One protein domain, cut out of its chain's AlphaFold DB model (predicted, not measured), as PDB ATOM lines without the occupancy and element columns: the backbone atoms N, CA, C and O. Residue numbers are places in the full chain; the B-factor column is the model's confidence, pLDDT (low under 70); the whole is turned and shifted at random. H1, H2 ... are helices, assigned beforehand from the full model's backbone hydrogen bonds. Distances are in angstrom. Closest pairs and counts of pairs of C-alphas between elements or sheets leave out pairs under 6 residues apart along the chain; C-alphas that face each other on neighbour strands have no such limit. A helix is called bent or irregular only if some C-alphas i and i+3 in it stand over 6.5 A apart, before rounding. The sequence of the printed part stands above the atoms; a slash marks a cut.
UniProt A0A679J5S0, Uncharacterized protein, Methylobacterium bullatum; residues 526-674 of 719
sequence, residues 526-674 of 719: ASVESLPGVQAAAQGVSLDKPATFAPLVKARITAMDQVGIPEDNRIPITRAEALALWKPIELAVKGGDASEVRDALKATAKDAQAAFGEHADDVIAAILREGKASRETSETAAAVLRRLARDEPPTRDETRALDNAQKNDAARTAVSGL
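AT A GLANCE: This is residues 526 to 674 of the 719 residues of an uncharacterized protein of Methylobacterium bullatum (UniProt A0A679J5S0). Look for a body of helices in which the bent helix H4 folds back on itself, so that its second arm, H4b, lies in the core between H3 and H5; H6 packs on H5 at one end, and a small hairpin of H1 and H2 makes a separate head at the other. The printed part has 149 residues with six named helices, H1 to H6 in order along the chain, and no named strand; the class is all helix. It is compact, with a radius of gyration of the C-alphas of 16.1 A, and spans 44 by 33 by 28 A.

HOW THE PARTS SIT: Begin with H1, residues 532 to 538, and H2, residues 550 to 562, a hairpin: they touch, closest at the C-alphas of Ala 537 and Leu 552, 4.8 A, at a shallow tilt of 27 degrees, opposite ways. H3, residues 575 to 591, is apart from H1 and H2; it has a kink of 39 degrees near residue 582 and is only just irregular, with C-alphas 581 and 584 6.7 A apart. H4, residues 594 to 626, is the hub, touching three helices; by its hydrogen bonds it was assigned as one helix, but it is bent, with C-alphas 611 and 614 9.5 A apart, into H4a, residues 594 to 611, and H4b, residues 614 to 626, itself irregular, with C-alphas 614 and 617 7.5 A apart. H3 and H4a form a hairpin, closest at the C-alphas of Ala 588 and Val 597, 5.0 A. With residues 575 to 582 alone H3 touches H4b, at a steep tilt of 61 degrees, closest at the C-alphas of Ala 578 and Ile 623, 4.6 A. H5, residues 631 to 645, touches H4b at the C-alphas of Ala 621 and Ser 634, their closest, 4.5 A. H6, residues 652 to 673, forms a hairpin with H5, closest at the C-alphas of Thr 633 and Ala 661, 5.0 A. Every O i to N i+4 pair is within hydrogen-bond range in H1, H2, H4a and H6, against 11 of 13 in H3, 8 of 9 in H4b and 9 of 11 in H5.

IN THESE COORDINATES: Find C-alpha 532 at (220.390, 140.636, 173.994), where H1 begins; it is 9.9 A long and H2 18.4 A. H3 measures 24.0 A, H4a 25.6 A, H4b 20.9 A and H5 20.6 A. H6 runs 31.4 A to C-alpha 673 at (207.830, 180.159, 159.252).

THE WHOLE: The two C-alphas farthest apart, those of Ala 536 and Leu 674, are 48.1 A apart. The printed part has no cut, and its long links are H1 to H2 and H2 to H3. Residues 669 to 674 are under pLDDT 70.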
ATOM      1  N   ALA A 526     217.986 153.537 170.225       94.75
ATOM      2  CA  ALA A 526     216.749 152.855 170.601       94.75
ATOM      3  C   ALA A 526     216.461 151.658 169.682       94.75
ATOM      4  O   ALA A 526     215.912 150.645 170.113       94.75
ATOM      5  N   SER A 527     216.873 151.732 168.411       93.94
ATOM      6  CA  SER A 527     216.630 150.662 167.437       93.94
ATOM      7  C   SER A 527     217.350 149.340 167.736       93.94
ATOM      8  O   SER A 527     216.936 148.299 167.226       93.94
ATOM      9  N   VAL A 528     218.411 149.374 168.550       95.12
ATOM     10  CA  VAL A 528     219.227 148.204 168.927       95.12
ATOM     11  C   VAL A 528     219.063 147.809 170.396       95.12
ATOM     12  O   VAL A 528     219.684 146.854 170.854       95.12
ATOM     13  N   GLU A 529     218.223 148.519 171.148       93.06
ATOM     14  CA  GLU A 529     218.080 148.354 172.596       93.06
ATOM     15  C   GLU A 529     217.487 146.997 172.998       93.06
ATOM     16  O   GLU A 529     217.822 146.459 174.052       93.06
ATOM     17  N   SER A 530     216.655 146.402 172.141       90.62
ATOM     18  CA  SER A 530     216.063 145.077 172.359       90.62
ATOM     19  C   SER A 530     217.032 143.915 172.127       90.62
ATOM     20  O   SER A 530     216.691 142.772 172.429       90.62
ATOM     21  N   LEU A 531     218.229 144.172 171.589       93.00
ATOM     22  CA  LEU A 531     219.179 143.112 171.276       93.00
ATOM     23  C   LEU A 531     219.825 142.571 172.561       93.00
ATOM     24  O   LEU A 531     220.289 143.366 173.384       93.00
ATOM     25  N   PRO A 532     219.940 141.237 172.734       90.88
ATOM     26  CA  PRO A 532     220.390 140.636 173.994       90.88
ATOM     27  C   PRO A 532     221.732 141.172 174.509       90.88
ATOM     28  O   PRO A 532     221.897 141.391 175.707       90.88
ATOM     29  N   GLY A 533     222.686 141.433 173.607       91.12
ATOM     30  CA  GLY A 533     223.993 141.989 173.969       91.12
ATOM     31  C   GLY A 533     223.923 143.422 174.512       91.12
ATOM     32  O   GLY A 533     224.665 143.765 175.429       91.12
ATOM     33  N   VAL A 534     223.003 144.242 173.992       93.62
ATOM     34  CA  VAL A 534     222.779 145.617 174.461       93.62
ATOM     35  C   VAL A 534     222.025 145.605 175.789       93.62
ATOM     36  O   VAL A 534     222.433 146.296 176.719       93.62
ATOM     37  N   GLN A 535     220.997 144.762 175.924       93.19
ATOM     38  CA  GLN A 535     220.256 144.601 177.181       93.19
ATOM     39  C   GLN A 535     221.153 144.137 178.330       93.19
ATOM     40  O   GLN A 535     221.050 144.659 179.438       93.19
ATOM     41  N   ALA A 536     222.057 143.187 178.072       92.31
ATOM     42  CA  ALA A 536     223.029 142.734 179.062       92.31
ATOM     43  C   ALA A 536     223.972 143.870 179.497       92.31
ATOM     44  O   ALA A 536     224.222 144.037 180.688       92.31
ATOM     45  N   ALA A 537     224.450 144.684 178.550       92.19
ATOM     46  CA  ALA A 537     225.330 145.817 178.833       92.19
ATOM     47  C   ALA A 537     224.617 147.009 179.500       92.19
ATOM     48  O   ALA A 537     225.276 147.831 180.130       92.19
ATOM     49  N   ALA A 538     223.290 147.109 179.378       89.94
ATOM     50  CA  ALA A 538     222.483 148.157 180.004       89.94
ATOM     51  C   ALA A 538     222.233 147.916 181.507       89.94
ATOM     52  O   ALA A 538     221.816 148.829 182.223       89.94
ATOM     53  N   GLN A 539     222.483 146.703 182.013       89.69
ATOM     54  CA  GLN A 539     222.260 146.376 183.422       89.69
ATOM     55  C   GLN A 539     223.195 147.185 184.334       89.69
ATOM     56  O   GLN A 539     224.415 147.085 184.247       89.69
ATOM     57  N   GLY A 540     222.617 147.971 185.249       80.69
ATOM     58  CA  GLY A 540     223.376 148.759 186.229       80.69
ATOM     59  C   GLY A 540     223.955 150.079 185.703       80.69
ATOM     60  O   GLY A 540     224.706 150.732 186.430       80.69
ATOM     61  N   VAL A 541     223.600 150.491 184.481       87.69
ATOM     62  CA  VAL A 541     223.982 151.790 183.906       87.69
ATOM     63  C   VAL A 541     223.106 152.907 184.482       87.69
ATOM     64  O   VAL A 541     221.899 152.741 184.647       87.69
ATOM     65  N   SER A 542     223.707 154.055 184.806       81.06
ATOM     66  CA  SER A 542     222.998 155.208 185.378       81.06
ATOM     67  C   SER A 542     223.553 156.523 184.838       81.06
ATOM     68  O   SER A 542     224.768 156.720 184.819       81.06
ATOM     69  N   LEU A 543     222.655 157.433 184.436       72.75
ATOM     70  CA  LEU A 543     222.998 158.768 183.918       72.75
ATOM     71  C   LEU A 543     223.751 159.629 184.944       72.75
ATOM     72  O   LEU A 543     224.580 160.442 184.552       72.75
ATOM     73  N   ASP A 544     223.550 159.385 186.240       77.69
ATOM     74  CA  ASP A 544     224.252 160.088 187.325       77.69
ATOM     75  C   ASP A 544     225.699 159.593 187.514       77.69
ATOM     76  O   ASP A 544     226.481 160.168 188.273       77.69
ATOM     77  N   LYS A 545     226.069 158.486 186.853       82.56
ATOM     78  CA  LYS A 545     227.405 157.882 186.903       82.56
ATOM     79  C   LYS A 545     227.935 157.664 185.482       82.56
ATOM     80  O   LYS A 545     227.957 156.519 185.017       82.56
ATOM     81  N   PRO A 546     228.438 158.722 184.818       79.12
ATOM     82  CA  PRO A 546     228.883 158.684 183.423       79.12
ATOM     83  C   PRO A 546     229.822 157.514 183.095       79.12
ATOM     84  O   PRO A 546     229.649 156.837 182.090       79.12
ATOM     85  N   ALA A 547     230.747 157.179 184.000       79.00
ATOM     86  CA  ALA A 547     231.703 156.084 183.819       79.00
ATOM     87  C   ALA A 547     231.064 154.690 183.618       79.00
ATOM     88  O   ALA A 547     231.731 153.774 183.140       79.00
ATOM     89  N   THR A 548     229.785 154.508 183.968       85.56
ATOM     90  CA  THR A 548     229.060 153.239 183.775       85.56
ATOM     91  C   THR A 548     228.592 153.012 182.334       85.56
ATOM     92  O   THR A 548     228.245 151.887 181.993       85.56
ATOM     93  N   PHE A 549     228.625 154.033 181.466       89.44
ATOM     94  CA  PHE A 549     228.126 153.939 180.088       89.44
ATOM     95  C   PHE A 549     229.077 153.244 179.110       89.44
ATOM     96  O   PHE A 549     228.609 152.718 178.104       89.44
ATOM     97  N   ALA A 550     230.384 153.184 179.381       87.69
ATOM     98  CA  ALA A 550     231.359 152.681 178.407       87.69
ATOM     99  C   ALA A 550     231.048 151.262 177.858       87.69
ATOM    100  O   ALA A 550     231.112 151.073 176.638       87.69
ATOM    101  N   PRO A 551     230.647 150.264 178.682       90.31
ATOM    102  CA  PRO A 551     230.232 148.952 178.175       90.31
ATOM    103  C   PRO A 551     228.971 149.010 177.299       90.31
ATOM    104  O   PRO A 551     228.909 148.336 176.269       90.31
ATOM    105  N   LEU A 552     227.989 149.837 177.675       93.62
ATOM    106  CA  LEU A 552     226.739 150.015 176.935       93.62
ATOM    107  C   LEU A 552     226.968 150.711 175.590       93.62
ATOM    108  O   LEU A 552     226.424 150.273 174.579       93.62
ATOM    109  N   VAL A 553     227.809 151.745 175.558       93.44
ATOM    110  CA  VAL A 553     228.197 152.455 174.331       93.44
ATOM    111  C   VAL A 553     228.834 151.484 173.345       93.44
ATOM    112  O   VAL A 553     228.380 151.379 172.207       93.44
ATOM    113  N   LYS A 554     229.809 150.685 173.797       92.69
ATOM    114  CA  LYS A 554     230.447 149.668 172.952       92.69
ATOM    115  C   LYS A 554     229.440 148.646 172.421       92.69
ATOM    116  O   LYS A 554     229.480 148.311 171.235       92.69
ATOM    117  N   ALA A 555     228.537 148.158 173.273       94.75
ATOM    118  CA  ALA A 555     227.506 147.203 172.874       94.75
ATOM    119  C   ALA A 555     226.546 147.800 171.832       94.75
ATOM    120  O   ALA A 555     226.266 147.153 170.825       94.75
ATOM    121  N   ARG A 556     226.102 149.047 172.029       95.81
ATOM    122  CA  ARG A 556     225.234 149.781 171.098       95.81
ATOM    123  C   ARG A 556     225.904 150.005 169.745       95.81
ATOM    124  O   ARG A 556     225.303 149.667 168.734       95.81
ATOM    125  N   ILE A 557     227.141 150.500 169.710       94.94
ATOM    126  CA  ILE A 557     227.875 150.729 168.453       94.94
ATOM    127  C   ILE A 557     228.102 149.415 167.700       94.94
ATOM    128  O   ILE A 557     227.838 149.341 166.502       94.94
ATOM    129  N   THR A 558     228.511 148.357 168.410       94.75
ATOM    130  CA  THR A 558     228.686 147.021 167.814       94.75
ATOM    131  C   THR A 558     227.371 146.511 167.226       94.75
ATOM    132  O   THR A 558     227.342 145.995 166.114       94.75
ATOM    133  N   ALA A 559     226.265 146.685 167.949       95.38
ATOM    134  CA  ALA A 559     224.949 146.290 167.473       95.38
ATOM    135  C   ALA A 559     224.491 147.121 166.263       95.38
ATOM    136  O   ALA A 559     223.957 146.559 165.312       95.38
ATOM    137  N   MET A 560     224.736 148.435 166.257       95.81
ATOM    138  CA  MET A 560     224.430 149.317 165.123       95.81
ATOM    139  C   MET A 560     225.194 148.921 163.861       95.81
ATOM    140  O   MET A 560     224.625 148.921 162.768       95.81
ATOM    141  N   ASP A 561     226.467 148.561 164.018       94.19
ATOM    142  CA  ASP A 561     227.305 148.050 162.938       94.19
ATOM    143  C   ASP A 561     226.748 146.735 162.378       94.19
ATOM    144  O   ASP A 561     226.504 146.625 161.178       94.19
ATOM    145  N   GLN A 562     226.417 145.784 163.258       92.44
ATOM    146  CA  GLN A 562     225.828 144.495 162.876       92.44
ATOM    147  C   GLN A 562     224.516 144.640 162.095       92.44
ATOM    148  O   GLN A 562     224.273 143.891 161.148       92.44
ATOM    149  N   VAL A 563     223.676 145.615 162.454       93.00
ATOM    150  CA  VAL A 563     222.406 145.876 161.755       93.00
ATOM    151  C   VAL A 563     222.552 146.806 160.541       93.00
ATOM    152  O   VAL A 563     221.547 147.182 159.926       93.00
ATOM    153  N   GLY A 564     223.782 147.172 160.173       91.56
ATOM    154  CA  GLY A 564     224.095 147.941 158.971       91.56
ATOM    155  C   GLY A 564     223.714 149.420 159.038       91.56
ATOM    156  O   GLY A 564     223.395 150.010 158.005       91.56
ATOM    157  N   ILE A 565     223.706 150.034 160.226       93.19
ATOM    158  CA  ILE A 565     223.592 151.496 160.344       93.19
ATOM    159  C   ILE A 565     224.926 152.114 159.881       93.19
ATOM    160  O   ILE A 565     225.978 151.691 160.374       93.19
ATOM    161  N   PRO A 566     224.927 153.085 158.943       90.94
ATOM    162  CA  PRO A 566     226.145 153.762 158.489       90.94
ATOM    163  C   PRO A 566     226.894 154.425 159.644       90.94
ATOM    164  O   PRO A 566     226.244 154.938 160.551       90.94
ATOM    165  N   GLU A 567     228.227 154.438 159.593       88.94
ATOM    166  CA  GLU A 567     229.100 154.961 160.657       88.94
ATOM    167  C   GLU A 567     228.709 156.374 161.114       88.94
ATOM    168  O   GLU A 567     228.460 156.571 162.301       88.94
ATOM    169  N   ASP A 568     228.479 157.290 160.169       86.25
ATOM    170  CA  ASP A 568     228.064 158.682 160.422       86.25
ATOM    171  C   ASP A 568     226.728 158.830 161.175       86.25
ATOM    172  O   ASP A 568     226.390 159.907 161.662       86.25
ATOM    173  N   ASN A 569     225.930 157.761 161.247       89.00
ATOM    174  CA  ASN A 569     224.633 157.742 161.921       89.00
ATOM    175  C   ASN A 569     224.663 156.927 163.227       89.00
ATOM    176  O   ASN A 569     223.613 156.727 163.837       89.00
ATOM    177  N   ARG A 570     225.822 156.426 163.674       93.25
ATOM    178  CA  ARG A 570     225.939 155.601 164.891       93.25
ATOM    179  C   ARG A 570     226.061 156.470 166.133       93.25
ATOM    180  O   ARG A 570     227.141 156.664 166.677       93.25
ATOM    181  N   ILE A 571     224.928 156.972 166.603       93.19
ATOM    182  CA  ILE A 571     224.867 157.809 167.803       93.19
ATOM    183  C   ILE A 571     224.516 156.922 169.011       93.19
ATOM    184  O   ILE A 571     223.393 156.423 169.066       93.19
ATOM    185  N   PRO A 572     225.413 156.720 169.999       94.06
ATOM    186  CA  PRO A 572     225.226 155.735 171.074       94.06
ATOM    187  C   PRO A 572     224.332 156.203 172.239       94.06
ATOM    188  O   PRO A 572     224.353 155.593 173.313       94.06
ATOM    189  N   ILE A 573     223.533 157.253 172.041       92.94
ATOM    190  CA  ILE A 573     222.554 157.756 173.009       92.94
ATOM    191  C   ILE A 573     221.152 157.707 172.403       92.94
ATOM    192  O   ILE A 573     220.957 158.078 171.244       92.94
ATOM    193  N   THR A 574     220.177 157.237 173.179       94.50
ATOM    194  CA  THR A 574     218.765 157.279 172.777       94.50
ATOM    195  C   THR A 574     218.234 158.699 172.876       94.50
ATOM    196  O   THR A 574     218.727 159.523 173.653       94.50
ATOM    197  N   ARG A 575     217.155 158.996 172.154       92.56
ATOM    198  CA  ARG A 575     216.495 160.297 172.265       92.56
ATOM    199  C   ARG A 575     215.981 160.574 173.681       92.56
ATOM    200  O   ARG A 575     216.034 161.708 174.152       92.56
ATOM    201  N   ALA A 576     215.503 159.539 174.373       91.19
ATOM    202  CA  ALA A 576     215.022 159.647 175.747       91.19
ATOM    203  C   ALA A 576     216.148 160.016 176.728       91.19
ATOM    204  O   ALA A 576     215.963 160.891 177.576       91.19
ATOM    205  N   GLU A 577     217.321 159.394 176.588       90.62
ATOM    206  CA  GLU A 577     218.517 159.728 177.372       90.62
ATOM    207  C   GLU A 577     219.032 161.135 177.035       90.62
ATOM    208  O   GLU A 577     219.335 161.910 177.943       90.62
ATOM    209  N   ALA A 578     219.065 161.509 175.752       91.38
ATOM    210  CA  ALA A 578     219.469 162.846 175.319       91.38
ATOM    211  C   ALA A 578     218.545 163.933 175.894       91.38
ATOM    212  O   ALA A 578     219.017 164.952 176.399       91.38
ATOM    213  N   LEU A 579     217.231 163.687 175.907       90.19
ATOM    214  CA  LEU A 579     216.255 164.578 176.526       90.19
ATOM    215  C   LEU A 579     216.456 164.680 178.044       90.19
ATOM    216  O   LEU A 579     216.301 165.760 178.612       90.19
ATOM    217  N   ALA A 580     216.806 163.581 178.718       89.06
ATOM    218  CA  ALA A 580     217.102 163.602 180.149       89.06
ATOM    219  C   ALA A 580     218.318 164.489 180.469       89.06
ATOM    220  O   ALA A 580     218.255 165.268 181.418       89.06
ATOM    221  N   LEU A 581     219.364 164.433 179.639       88.69
ATOM    222  CA  LEU A 581     220.549 165.292 179.752       88.69
ATOM    223  C   LEU A 581     220.288 166.745 179.317       88.69
ATOM    224  O   LEU A 581     220.974 167.654 179.776       88.69
ATOM    225  N   TRP A 582     219.279 166.993 178.478       89.88
ATOM    226  CA  TRP A 582     218.865 168.346 178.090       89.88
ATOM    227  C   TRP A 582     218.106 169.092 179.201       89.88
ATOM    228  O   TRP A 582     218.229 170.309 179.324       89.88
ATOM    229  N   LYS A 583     217.333 168.390 180.042       89.56
ATOM    230  CA  LYS A 583     216.464 169.011 181.065       89.56
ATOM    231  C   LYS A 583     217.160 170.033 181.985       89.56
ATOM    232  O   LYS A 583     216.563 171.086 182.212       89.56
ATOM    233  N   PRO A 584     218.376 169.793 182.518       88.12
ATOM    234  CA  PRO A 584     219.078 170.790 183.330       88.12
ATOM    235  C   PRO A 584     219.403 172.069 182.549       88.12
ATOM    236  O   PRO A 584     219.262 173.169 183.081       88.12
ATOM    237  N   ILE A 585     219.771 171.934 181.270       89.06
ATOM    238  CA  ILE A 585     220.033 173.065 180.373       89.06
ATOM    239  C   ILE A 585     218.731 173.825 180.109       89.06
ATOM    240  O   ILE A 585     218.705 175.048 180.202       89.06
ATOM    241  N   GLU A 586     217.629 173.118 179.844       89.50
ATOM    242  CA  GLU A 586     216.311 173.732 179.653       89.50
ATOM    243  C   GLU A 586     215.875 174.555 180.875       89.50
ATOM    244  O   GLU A 586     215.339 175.656 180.728       89.50
ATOM    245  N   LEU A 587     216.113 174.032 182.082       87.06
ATOM    246  CA  LEU A 587     215.786 174.715 183.330       87.06
ATOM    247  C   LEU A 587     216.631 175.983 183.516       87.06
ATOM    248  O   LEU A 587     216.072 177.031 183.830       87.06
ATOM    249  N   ALA A 588     217.938 175.911 183.248       87.25
ATOM    250  CA  ALA A 588     218.831 177.069 183.293       87.25
ATOM    251  C   ALA A 588     218.441 178.140 182.254       87.25
ATOM    252  O   ALA A 588     218.386 179.329 182.562       87.25
ATOM    253  N   VAL A 589     218.075 177.725 181.033       84.50
ATOM    254  CA  VAL A 589     217.603 178.637 179.974       84.50
ATOM    255  C   VAL A 589     216.314 179.347 180.391       84.50
ATOM    256  O   VAL A 589     216.159 180.539 180.131       84.50
ATOM    257  N   LYS A 590     215.397 178.648 181.072       84.38
ATOM    258  CA  LYS A 590     214.171 179.241 181.633       84.38
ATOM    259  C   LYS A 590     214.446 180.191 182.804       84.38
ATOM    260  O   LYS A 590     213.680 181.134 182.983       84.38
ATOM    261  N   GLY A 591     215.506 179.948 183.579       80.25
ATOM    262  CA  GLY A 591     215.956 180.815 184.673       80.25
ATOM    263  C   GLY A 591     216.520 182.161 184.199       80.25
ATOM    264  O   GLY A 591     216.386 183.160 184.901       80.25
ATOM    265  N   GLY A 592     217.071 182.213 182.982       72.88
ATOM    266  CA  GLY A 592     217.489 183.451 182.314       72.88
ATOM    267  C   GLY A 592     218.892 183.961 182.674       72.88
ATOM    268  O   GLY A 592     219.308 184.980 182.122       72.88
ATOM    269  N   ASP A 593     219.640 183.269 183.543       84.00
ATOM    270  CA  ASP A 593     221.040 183.590 183.842       84.00
ATOM    271  C   ASP A 593     221.991 182.897 182.847       84.00
ATOM    272  O   ASP A 593     222.102 181.670 182.777       84.00
ATOM    273  N   ALA A 594     222.731 183.703 182.081       77.94
ATOM    274  CA  ALA A 594     223.719 183.221 181.118       77.94
ATOM    275  C   ALA A 594     224.873 182.427 181.768       77.94
ATOM    276  O   ALA A 594     225.476 181.584 181.099       77.94
ATOM    277  N   SER A 595     225.190 182.675 183.047       82.38
ATOM    278  CA  SER A 595     226.178 181.893 183.797       82.38
ATOM    279  C   SER A 595     225.680 180.481 184.068       82.38
ATOM    280  O   SER A 595     226.399 179.529 183.777       82.38
ATOM    281  N   GLU A 596     224.443 180.341 184.547       85.31
ATOM    282  CA  GLU A 596     223.835 179.040 184.846       85.31
ATOM    283  C   GLU A 596     223.695 178.181 183.584       85.31
ATOM    284  O   GLU A 596     224.002 176.989 183.604       85.31
ATOM    285  N   VAL A 597     223.308 178.788 182.453       84.56
ATOM    286  CA  VAL A 597     223.229 178.091 181.155       84.56
ATOM    287  C   VAL A 597     224.602 177.583 180.718       84.56
ATOM    288  O   VAL A 597     224.737 176.432 180.298       84.56
ATOM    289  N   ARG A 598     225.638 178.422 180.829       85.00
ATOM    290  CA  ARG A 598     227.018 178.043 180.501       85.00
ATOM    291  C   ARG A 598     227.521 176.918 181.405       85.00
ATOM    292  O   ARG A 598     228.150 175.990 180.901       85.00
ATOM    293  N   ASP A 599     227.248 176.988 182.703       87.06
ATOM    294  CA  ASP A 599     227.706 175.995 183.676       87.06
ATOM    295  C   ASP A 599     226.993 174.649 183.470       87.06
ATOM    296  O   ASP A 599     227.652 173.607 183.453       87.06
ATOM    297  N   ALA A 600     225.684 174.663 183.187       87.50
ATOM    298  CA  ALA A 600     224.914 173.469 182.831       87.50
ATOM    299  C   ALA A 600     225.407 172.823 181.524       87.50
ATOM    300  O   ALA A 600     225.583 171.604 181.456       87.50
ATOM    301  N   LEU A 601     225.688 173.629 180.493       88.31
ATOM    302  CA  LEU A 601     226.255 173.156 179.225       88.31
ATOM    303  C   LEU A 601     227.655 172.554 179.410       88.31
ATOM    304  O   LEU A 601     227.952 171.494 178.856       88.31
ATOM    305  N   LYS A 602     228.509 173.197 180.215       89.69
ATOM    306  CA  LYS A 602     229.862 172.716 180.525       89.69
ATOM    307  C   LYS A 602     229.839 171.415 181.330       89.69
ATOM    308  O   LYS A 602     230.601 170.503 181.013       89.69
ATOM    309  N   ALA A 603     228.970 171.313 182.338       88.56
ATOM    310  CA  ALA A 603     228.785 170.092 183.121       88.56
ATOM    311  C   ALA A 603     228.318 168.931 182.231       88.56
ATOM    312  O   ALA A 603     228.956 167.883 182.204       88.56
ATOM    313  N   THR A 604     227.300 169.171 181.398       89.06
ATOM    314  CA  THR A 604     226.774 168.173 180.452       89.06
ATOM    315  C   THR A 604     227.840 167.704 179.462       89.06
ATOM    316  O   THR A 604     227.957 166.511 179.196       89.06
ATOM    317  N   ALA A 605     228.665 168.615 178.936       89.25
ATOM    318  CA  ALA A 605     229.757 168.262 178.031       89.25
ATOM    319  C   ALA A 605     230.852 167.427 178.722       89.25
ATOM    320  O   ALA A 605     231.400 166.505 178.116       89.25
ATOM    321  N   LYS A 606     231.146 167.702 180.000       89.12
ATOM    322  CA  LYS A 606     232.089 166.912 180.806       89.12
ATOM    323  C   LYS A 606     231.559 165.503 181.079       89.12
ATOM    324  O   LYS A 606     232.302 164.534 180.911       89.12
ATOM    325  N   ASP A 607     230.286 165.390 181.437       87.06
ATOM    326  CA  ASP A 607     229.632 164.103 181.672       87.06
ATOM    327  C   ASP A 607     229.530 163.293 180.375       87.06
ATOM    328  O   ASP A 607     229.866 162.109 180.360       87.06
ATOM    329  N   ALA A 608     229.190 163.936 179.253       89.06
ATOM    330  CA  ALA A 608     229.177 163.297 177.940       89.06
ATOM    331  C   ALA A 608     230.571 162.784 177.534       89.06
ATOM    332  O   ALA A 608     230.704 161.652 177.068       89.06
ATOM    333  N   GLN A 609     231.629 163.567 177.774       88.81
ATOM    334  CA  GLN A 609     233.011 163.150 177.516       88.81
ATOM    335  C   GLN A 609     233.434 161.949 178.376       88.81
ATOM    336  O   GLN A 609     234.140 161.070 177.878       88.81
ATOM    337  N   ALA A 610     232.999 161.900 179.640       87.31
ATOM    338  CA  ALA A 610     233.286 160.802 180.560       87.31
ATOM    339  C   ALA A 610     232.492 159.520 180.241       87.31
ATOM    340  O   ALA A 610     233.012 158.424 180.439       87.31
ATOM    341  N   ALA A 611     231.255 159.649 179.749       87.00
ATOM    342  CA  ALA A 611     230.376 158.522 179.434       87.00
ATOM    343  C   ALA A 611     230.584 157.929 178.037       87.00
ATOM    344  O   ALA A 611     230.544 156.708 177.875       87.00
ATOM    345  N   PHE A 612     230.790 158.780 177.029       90.31
ATOM    346  CA  PHE A 612     230.716 158.394 175.615       90.31
ATOM    347  C   PHE A 612     232.056 158.480 174.877       90.31
ATOM    348  O   PHE A 612     232.150 158.028 173.737       90.31
ATOM    349  N   GLY A 613     233.108 158.997 175.522       87.81
ATOM    350  CA  GLY A 613     234.477 158.943 175.010       87.81
ATOM    351  C   GLY A 613     234.631 159.611 173.643       87.81
ATOM    352  O   GLY A 613     234.427 160.816 173.512       87.81
ATOM    353  N   GLU A 614     235.011 158.830 172.632       87.94
ATOM    354  CA  GLU A 614     235.190 159.303 171.252       87.94
ATOM    355  C   GLU A 614     233.883 159.759 170.584       87.94
ATOM    356  O   GLU A 614     233.917 160.619 169.712       87.94
ATOM    357  N   HIS A 615     232.730 159.269 171.052       91.38
ATOM    358  CA  HIS A 615     231.407 159.637 170.535       91.38
ATOM    359  C   HIS A 615     230.774 160.831 171.268       91.38
ATOM    360  O   HIS A 615     229.601 161.145 171.058       91.38
ATOM    361  N   ALA A 616     231.510 161.484 172.174       89.88
ATOM    362  CA  ALA A 616     230.967 162.546 173.020       89.88
ATOM    363  C   ALA A 616     230.408 163.725 172.214       89.88
ATOM    364  O   ALA A 616     229.412 164.318 172.616       89.88
ATOM    365  N   ASP A 617     230.995 164.040 171.064       90.38
ATOM    366  CA  ASP A 617     230.557 165.160 170.230       90.38
ATOM    367  C   ASP A 617     229.222 164.916 169.552       90.38
ATOM    368  O   ASP A 617     228.346 165.781 169.584       90.38
ATOM    369  N   ASP A 618     229.039 163.718 169.004       90.56
ATOM    370  CA  ASP A 618     227.782 163.306 168.385       90.56
ATOM    371  C   ASP A 618     226.658 163.259 169.421       90.56
ATOM    372  O   ASP A 618     225.516 163.633 169.135       90.56
ATOM    373  N   VAL A 619     226.996 162.856 170.651       91.88
ATOM    374  CA  VAL A 619     226.088 162.842 171.800       91.88
ATOM    375  C   VAL A 619     225.742 164.256 172.259       91.88
ATOM    376  O   VAL A 619     224.561 164.553 172.434       91.88
ATOM    377  N   ILE A 620     226.718 165.157 172.400       92.69
ATOM    378  CA  ILE A 620     226.464 166.567 172.736       92.69
ATOM    379  C   ILE A 620     225.587 167.203 171.655       92.69
ATOM    380  O   ILE A 620     224.583 167.842 171.972       92.69
ATOM    381  N   ALA A 621     225.898 166.973 170.380       91.56
ATOM    382  CA  ALA A 621     225.073 167.444 169.280       91.56
ATOM    383  C   ALA A 621     223.646 166.863 169.351       91.56
ATOM    384  O   ALA A 621     222.682 167.591 169.123       91.56
ATOM    385  N   ALA A 622     223.481 165.585 169.712       91.00
ATOM    386  CA  ALA A 622     222.168 164.968 169.912       91.00
ATOM    387  C   ALA A 622     221.374 165.605 171.063       91.00
ATOM    388  O   ALA A 622     220.195 165.903 170.883       91.00
ATOM    389  N   ILE A 623     222.017 165.887 172.198       92.06
ATOM    390  CA  ILE A 623     221.402 166.572 173.347       92.06
ATOM    391  C   ILE A 623     220.930 167.974 172.945       92.06
ATOM    392  O   ILE A 623     219.793 168.355 173.221       92.06
ATOM    393  N   LEU A 624     221.768 168.734 172.232       90.88
ATOM    394  CA  LEU A 624     221.428 170.084 171.769       90.88
ATOM    395  C   LEU A 624     220.254 170.098 170.776       90.88
ATOM    396  O   LEU A 624     219.484 171.060 170.750       90.88
ATOM    397  N   ARG A 625     220.090 169.042 169.968       90.00
ATOM    398  CA  ARG A 625     218.955 168.913 169.038       90.00
ATOM    399  C   ARG A 625     217.612 168.769 169.757       90.00
ATOM    400  O   ARG A 625     216.608 169.245 169.228       90.00
ATOM    401  N   GLU A 626     217.570 168.216 170.972       89.75
ATOM    402  CA  GLU A 626     216.336 168.210 171.781       89.75
ATOM    403  C   GLU A 626     215.922 169.627 172.214       89.75
ATOM    404  O   GLU A 626     214.733 169.922 172.341       89.75
ATOM    405  N   GLY A 627     216.888 170.545 172.300       82.62
ATOM    406  CA  GLY A 627     216.677 171.987 172.434       82.62
ATOM    407  C   GLY A 627     216.197 172.702 171.169       82.62
ATOM    408  O   GLY A 627     216.107 173.928 171.168       82.62
ATOM    409  N   LYS A 628     215.876 171.959 170.099       82.81
ATOM    410  CA  LYS A 628     215.483 172.456 168.767       82.81
ATOM    411  C   LYS A 628     216.580 173.205 168.002       82.81
ATOM    412  O   LYS A 628     216.261 173.919 167.054       82.81
ATOM    413  N   ALA A 629     217.850 173.040 168.367       83.75
ATOM    414  CA  ALA A 629     218.951 173.527 167.540       83.75
ATOM    415  C   ALA A 629     219.032 172.728 166.225       83.75
ATOM    416  O   ALA A 629     218.804 171.513 166.218       83.75
ATOM    417  N   SER A 630     219.357 173.387 165.107       85.62
ATOM    418  CA  SER A 630     219.599 172.658 163.856       85.62
ATOM    419  C   SER A 630     220.808 171.729 163.960       85.62
ATOM    420  O   SER A 630     221.712 171.946 164.763       85.62
ATOM    421  N   ARG A 631     220.864 170.723 163.077       85.19
ATOM    422  CA  ARG A 631     222.004 169.800 162.972       85.19
ATOM    423  C   ARG A 631     223.349 170.539 162.881       85.19
ATOM    424  O   ARG A 631     224.254 170.225 163.641       85.19
ATOM    425  N   GLU A 632     223.424 171.549 162.016       85.94
ATOM    426  CA  GLU A 632     224.621 172.368 161.778       85.94
ATOM    427  C   GLU A 632     225.022 173.168 163.031       85.94
ATOM    428  O   GLU A 632     226.192 173.182 163.423       85.94
ATOM    429  N   THR A 633     224.044 173.774 163.714       86.94
ATOM    430  CA  THR A 633     224.261 174.495 164.979       86.94
ATOM    431  C   THR A 633     224.757 173.553 166.074       86.94
ATOM    432  O   THR A 633     225.718 173.872 166.769       86.94
ATOM    433  N   SER A 634     224.127 172.388 166.227       89.19
ATOM    434  CA  SER A 634     224.456 171.405 167.261       89.19
ATOM    435  C   SER A 634     225.847 170.798 167.085       89.19
ATOM    436  O   SER A 634     226.579 170.687 168.063       89.19
ATOM    437  N   GLU A 635     226.225 170.433 165.857       88.00
ATOM    438  CA  GLU A 635     227.552 169.880 165.542       88.00
ATOM    439  C   GLU A 635     228.656 170.916 165.807       88.00
ATOM    440  O   GLU A 635     229.666 170.620 166.449       88.00
ATOM    441  N   THR A 636     228.430 172.169 165.404       87.06
ATOM    442  CA  THR A 636     229.398 173.253 165.625       87.06
ATOM    443  C   THR A 636     229.502 173.638 167.105       87.06
ATOM    444  O   THR A 636     230.594 173.887 167.621       87.06
ATOM    445  N   ALA A 637     228.376 173.649 167.824       88.31
ATOM    446  CA  ALA A 637     228.339 173.915 169.259       88.31
ATOM    447  C   ALA A 637     229.011 172.800 170.076       88.31
ATOM    448  O   ALA A 637     229.663 173.101 171.074       88.31
ATOM    449  N   ALA A 638     228.917 171.537 169.647       89.31
ATOM    450  CA  ALA A 638     229.588 170.423 170.313       89.31
ATOM    451  C   ALA A 638     231.116 170.612 170.354       89.31
ATOM    452  O   ALA A 638     231.724 170.446 171.412       89.31
ATOM    453  N   ALA A 639     231.727 171.069 169.253       86.50
ATOM    454  CA  ALA A 639     233.161 171.368 169.198       86.50
ATOM    455  C   ALA A 639     233.579 172.468 170.197       86.50
ATOM    456  O   ALA A 639     234.585 172.333 170.897       86.50
ATOM    457  N   VAL A 640     232.770 173.528 170.318       88.25
ATOM    458  CA  VAL A 640     232.982 174.613 171.296       88.25
ATOM    459  C   VAL A 640     232.853 174.096 172.733       88.25
ATOM    460  O   VAL A 640     233.697 174.385 173.584       88.25
ATOM    461  N   LEU A 641     231.819 173.298 173.010       88.62
ATOM    462  CA  LEU A 641     231.551 172.739 174.336       88.62
ATOM    463  C   LEU A 641     232.620 171.740 174.786       88.62
ATOM    464  O   LEU A 641     232.953 171.707 175.970       88.62
ATOM    465  N   ARG A 642     233.223 170.987 173.859       86.50
ATOM    466  CA  ARG A 642     234.341 170.081 174.154       86.50
ATOM    467  C   ARG A 642     235.550 170.818 174.731       86.50
ATOM    468  O   ARG A 642     236.138 170.349 175.703       86.50
ATOM    469  N   ARG A 643     235.920 171.973 174.162       87.50
ATOM    470  CA  ARG A 643     237.018 172.807 174.690       87.50
ATOM    471  C   ARG A 643     236.673 173.386 176.053       87.50
ATOM    472  O   ARG A 643     237.469 173.278 176.981       87.50
ATOM    473  N   LEU A 644     235.451 173.896 176.200       83.50
ATOM    474  CA  LEU A 644     234.966 174.419 177.477       83.50
ATOM    475  C   LEU A 644     234.956 173.349 178.579       83.50
ATOM    476  O   LEU A 644     235.296 173.655 179.719       83.50
ATOM    477  N   ALA A 645     234.629 172.095 178.251       84.06
ATOM    478  CA  ALA A 645     234.692 170.965 179.180       84.06
ATOM    479  C   ALA A 645     236.126 170.612 179.624       84.06
ATOM    480  O   ALA A 645     236.298 170.010 180.683       84.06
ATOM    481  N   ARG A 646     237.145 171.001 178.843       86.00
ATOM    482  CA  ARG A 646     238.581 170.860 179.154       86.00
ATOM    483  C   ARG A 646     239.196 172.116 179.783       86.00
ATOM    484  O   ARG A 646     240.414 172.192 179.897       86.00
ATOM    485  N   ASP A 647     238.372 173.093 180.159       84.00
ATOM    486  CA  ASP A 647     238.812 174.405 180.652       84.00
ATOM    487  C   ASP A 647     239.661 175.204 179.636       84.00
ATOM    488  O   ASP A 647     240.392 176.125 180.001       84.00
ATOM    489  N   GLU A 648     239.529 174.896 178.343       86.56
ATOM    490  CA  GLU A 648     240.181 175.618 177.250       86.56
ATOM    491  C   GLU A 648     239.238 176.675 176.640       86.56
ATOM    492  O   GLU A 648     238.045 176.410 176.446       86.56
ATOM    493  N   PRO A 649     239.741 177.872 176.279       82.88
ATOM    494  CA  PRO A 649     238.936 178.865 175.580       82.88
ATOM    495  C   PRO A 649     238.623 178.417 174.136       82.88
ATOM    496  O   PRO A 649     239.504 177.867 173.466       82.88
ATOM    497  N   PRO A 650     237.410 178.686 173.611       85.00
ATOM    498  CA  PRO A 650     237.088 178.452 172.204       85.00
ATOM    499  C   PRO A 650     238.002 179.251 171.272       85.00
ATOM    500  O   PRO A 650     238.378 180.391 171.565       85.00
ATOM    501  N   THR A 651     238.332 178.685 170.116       89.25
ATOM    502  CA  THR A 651     239.105 179.403 169.097       89.25
ATOM    503  C   THR A 651     238.241 180.438 168.372       89.25
ATOM    504  O   THR A 651     237.006 180.371 168.346       89.25
ATOM    505  N   ARG A 652     238.894 181.421 167.735       83.50
ATOM    506  CA  ARG A 652     238.194 182.431 166.924       83.50
ATOM    507  C   ARG A 652     237.422 181.812 165.760       83.50
ATOM    508  O   ARG A 652     236.353 182.315 165.425       83.50
ATOM    509  N   ASP A 653     237.945 180.744 165.166       84.62
ATOM    510  CA  ASP A 653     237.323 180.096 164.011       84.62
ATOM    511  C   ASP A 653     236.100 179.266 164.418       84.62
ATOM    512  O   ASP A 653     235.060 179.389 163.777       84.62
ATOM    513  N   GLU A 654     236.157 178.535 165.537       84.50
ATOM    514  CA  GLU A 654     234.993 177.827 166.103       84.50
ATOM    515  C   GLU A 654     233.882 178.808 166.518       84.50
ATOM    516  O   GLU A 654     232.707 178.578 166.237       84.50
ATOM    517  N   THR A 655     234.248 179.946 167.121       82.62
ATOM    518  CA  THR A 655     233.283 180.994 167.501       82.62
ATOM    519  C   THR A 655     232.589 181.595 166.273       82.62
ATOM    520  O   THR A 655     231.376 181.793 166.278       82.62
ATOM    521  N   ARG A 656     233.340 181.855 165.190       85.88
ATOM    522  CA  ARG A 656     232.777 182.330 163.913       85.88
ATOM    523  C   ARG A 656     231.904 181.276 163.242       85.88
ATOM    524  O   ARG A 656     230.859 181.621 162.700       85.88
ATOM    525  N   ALA A 657     232.327 180.014 163.262       86.25
ATOM    526  CA  ALA A 657     231.557 178.912 162.701       86.25
ATOM    527  C   ALA A 657     230.208 178.769 163.418       86.25
ATOM    528  O   ALA A 657     229.183 178.648 162.753       86.25
ATOM    529  N   LEU A 658     230.193 178.865 164.752       85.62
ATOM    530  CA  LEU A 658     228.963 178.791 165.542       85.62
ATOM    531  C   LEU A 658     228.026 179.977 165.264       85.62
ATOM    532  O   LEU A 658     226.836 179.766 165.048       85.62
ATOM    533  N   ASP A 659     228.557 181.201 165.206       83.69
ATOM    534  CA  ASP A 659     227.787 182.408 164.861       83.69
ATOM    535  C   ASP A 659     227.174 182.306 163.449       83.69
ATOM    536  O   ASP A 659     226.007 182.633 163.229       83.69
ATOM    537  N   ASN A 660     227.927 181.769 162.483       86.88
ATOM    538  CA  ASN A 660     227.422 181.513 161.133       86.88
ATOM    539  C   ASN A 660     226.338 180.426 161.115       86.88
ATOM    540  O   ASN A 660     225.302 180.620 160.477       86.88
ATOM    541  N   ALA A 661     226.533 179.318 161.834       85.62
ATOM    542  CA  ALA A 661     225.549 178.240 161.934       85.62
ATOM    543  C   ALA A 661     224.235 178.732 162.568       85.62
ATOM    544  O   ALA A 661     223.156 178.458 162.047       85.62
ATOM    545  N   GLN A 662     224.312 179.545 163.628       83.12
ATOM    546  CA  GLN A 662     223.143 180.164 164.263       83.12
ATOM    547  C   GLN A 662     222.407 181.131 163.325       83.12
ATOM    548  O   GLN A 662     221.176 181.118 163.273       83.12
ATOM    549  N   LYS A 663     223.132 181.944 162.547       83.69
ATOM    550  CA  LYS A 663     222.528 182.819 161.526       83.69
ATOM    551  C   LYS A 663     221.845 182.019 160.420       83.69
ATOM    552  O   LYS A 663     220.739 182.375 160.014       83.69
ATOM    553  N   ASN A 664     222.468 180.934 159.962       83.31
ATOM    554  CA  ASN A 664     221.889 180.027 158.973       83.31
ATOM    555  C   ASN A 664     220.610 179.366 159.504       83.31
ATOM    556  O   ASN A 664     219.616 179.282 158.784       83.31
ATOM    557  N   ASP A 665     220.609 178.936 160.764       78.25
ATOM    558  CA  ASP A 665     219.459 178.326 161.433       78.25
ATOM    559  C   ASP A 665     218.296 179.317 161.614       78.25
ATOM    560  O   ASP A 665     217.151 179.030 161.254       78.25
ATOM    561  N   ALA A 666     218.595 180.540 162.062       77.50
ATOM    562  CA  ALA A 666     217.623 181.628 162.149       77.50
ATOM    563  C   ALA A 666     217.030 181.973 160.773       77.50
ATOM    564  O   ALA A 666     215.817 182.148 160.647       77.50
ATOM    565  N   ALA A 667     217.861 182.002 159.723       77.94
ATOM    566  CA  ALA A 667     217.411 182.212 158.350       77.94
ATOM    567  C   ALA A 667     216.516 181.062 157.853       77.94
ATOM    568  O   ALA A 667     215.457 181.319 157.285       77.94
ATOM    569  N   ARG A 668     216.878 179.797 158.107       74.88
ATOM    570  CA  ARG A 668     216.051 178.625 157.750       74.88
ATOM    571  C   ARG A 668     214.722 178.614 158.498       74.88
ATOM    572  O   ARG A 668     213.686 178.344 157.895       74.88
ATOM    573  N   THR A 669     214.732 178.948 159.783       69.19
ATOM    574  CA  THR A 669     213.522 179.033 160.608       69.19
ATOM    575  C   THR A 669     212.606 180.154 160.118       69.19
ATOM    576  O   THR A 669     211.409 179.920 159.957       69.19
ATOM    577  N   ALA A 670     213.157 181.325 159.778       67.94
ATOM    578  CA  ALA A 670     212.413 182.430 159.169       67.94
ATOM    579  C   ALA A 670     211.821 182.058 157.795       67.94
ATOM    580  O   ALA A 670     210.685 182.421 157.499       67.94
ATOM    581  N   VAL A 671     212.547 181.279 156.986       65.38
ATOM    582  CA  VAL A 671     212.068 180.762 155.693       65.38
ATOM    583  C   VAL A 671     211.007 179.666 155.859       65.38
ATOM    584  O   VAL A 671     210.088 179.612 155.054       65.38
ATOM    585  N   SER A 672     211.073 178.821 156.895       58.72
ATOM    586  CA  SER A 672     210.048 177.790 157.156       58.72
ATOM    587  C   SER A 672     208.791 178.334 157.856       58.72
ATOM    588  O   SER A 672     207.701 177.794 157.678       58.72
ATOM    589  N   GLY A 673     208.934 179.415 158.635       49.06
ATOM    590  CA  GLY A 673     207.830 180.159 159.252       49.06
ATOM    591  C   GLY A 673     207.050 181.012 158.248       49.06
ATOM    592  O   GLY A 673     205.882 181.329 158.475       49.06
ATOM    593  N   LEU A 674     207.657 181.312 157.097       43.56
ATOM    594  CA  LEU A 674     206.933 181.655 155.882       43.56
ATOM    595  C   LEU A 674     206.329 180.356 155.339       43.56
ATOM    596  O   LEU A 674     206.970 179.607 154.607       43.56
TER     597      LEU A 674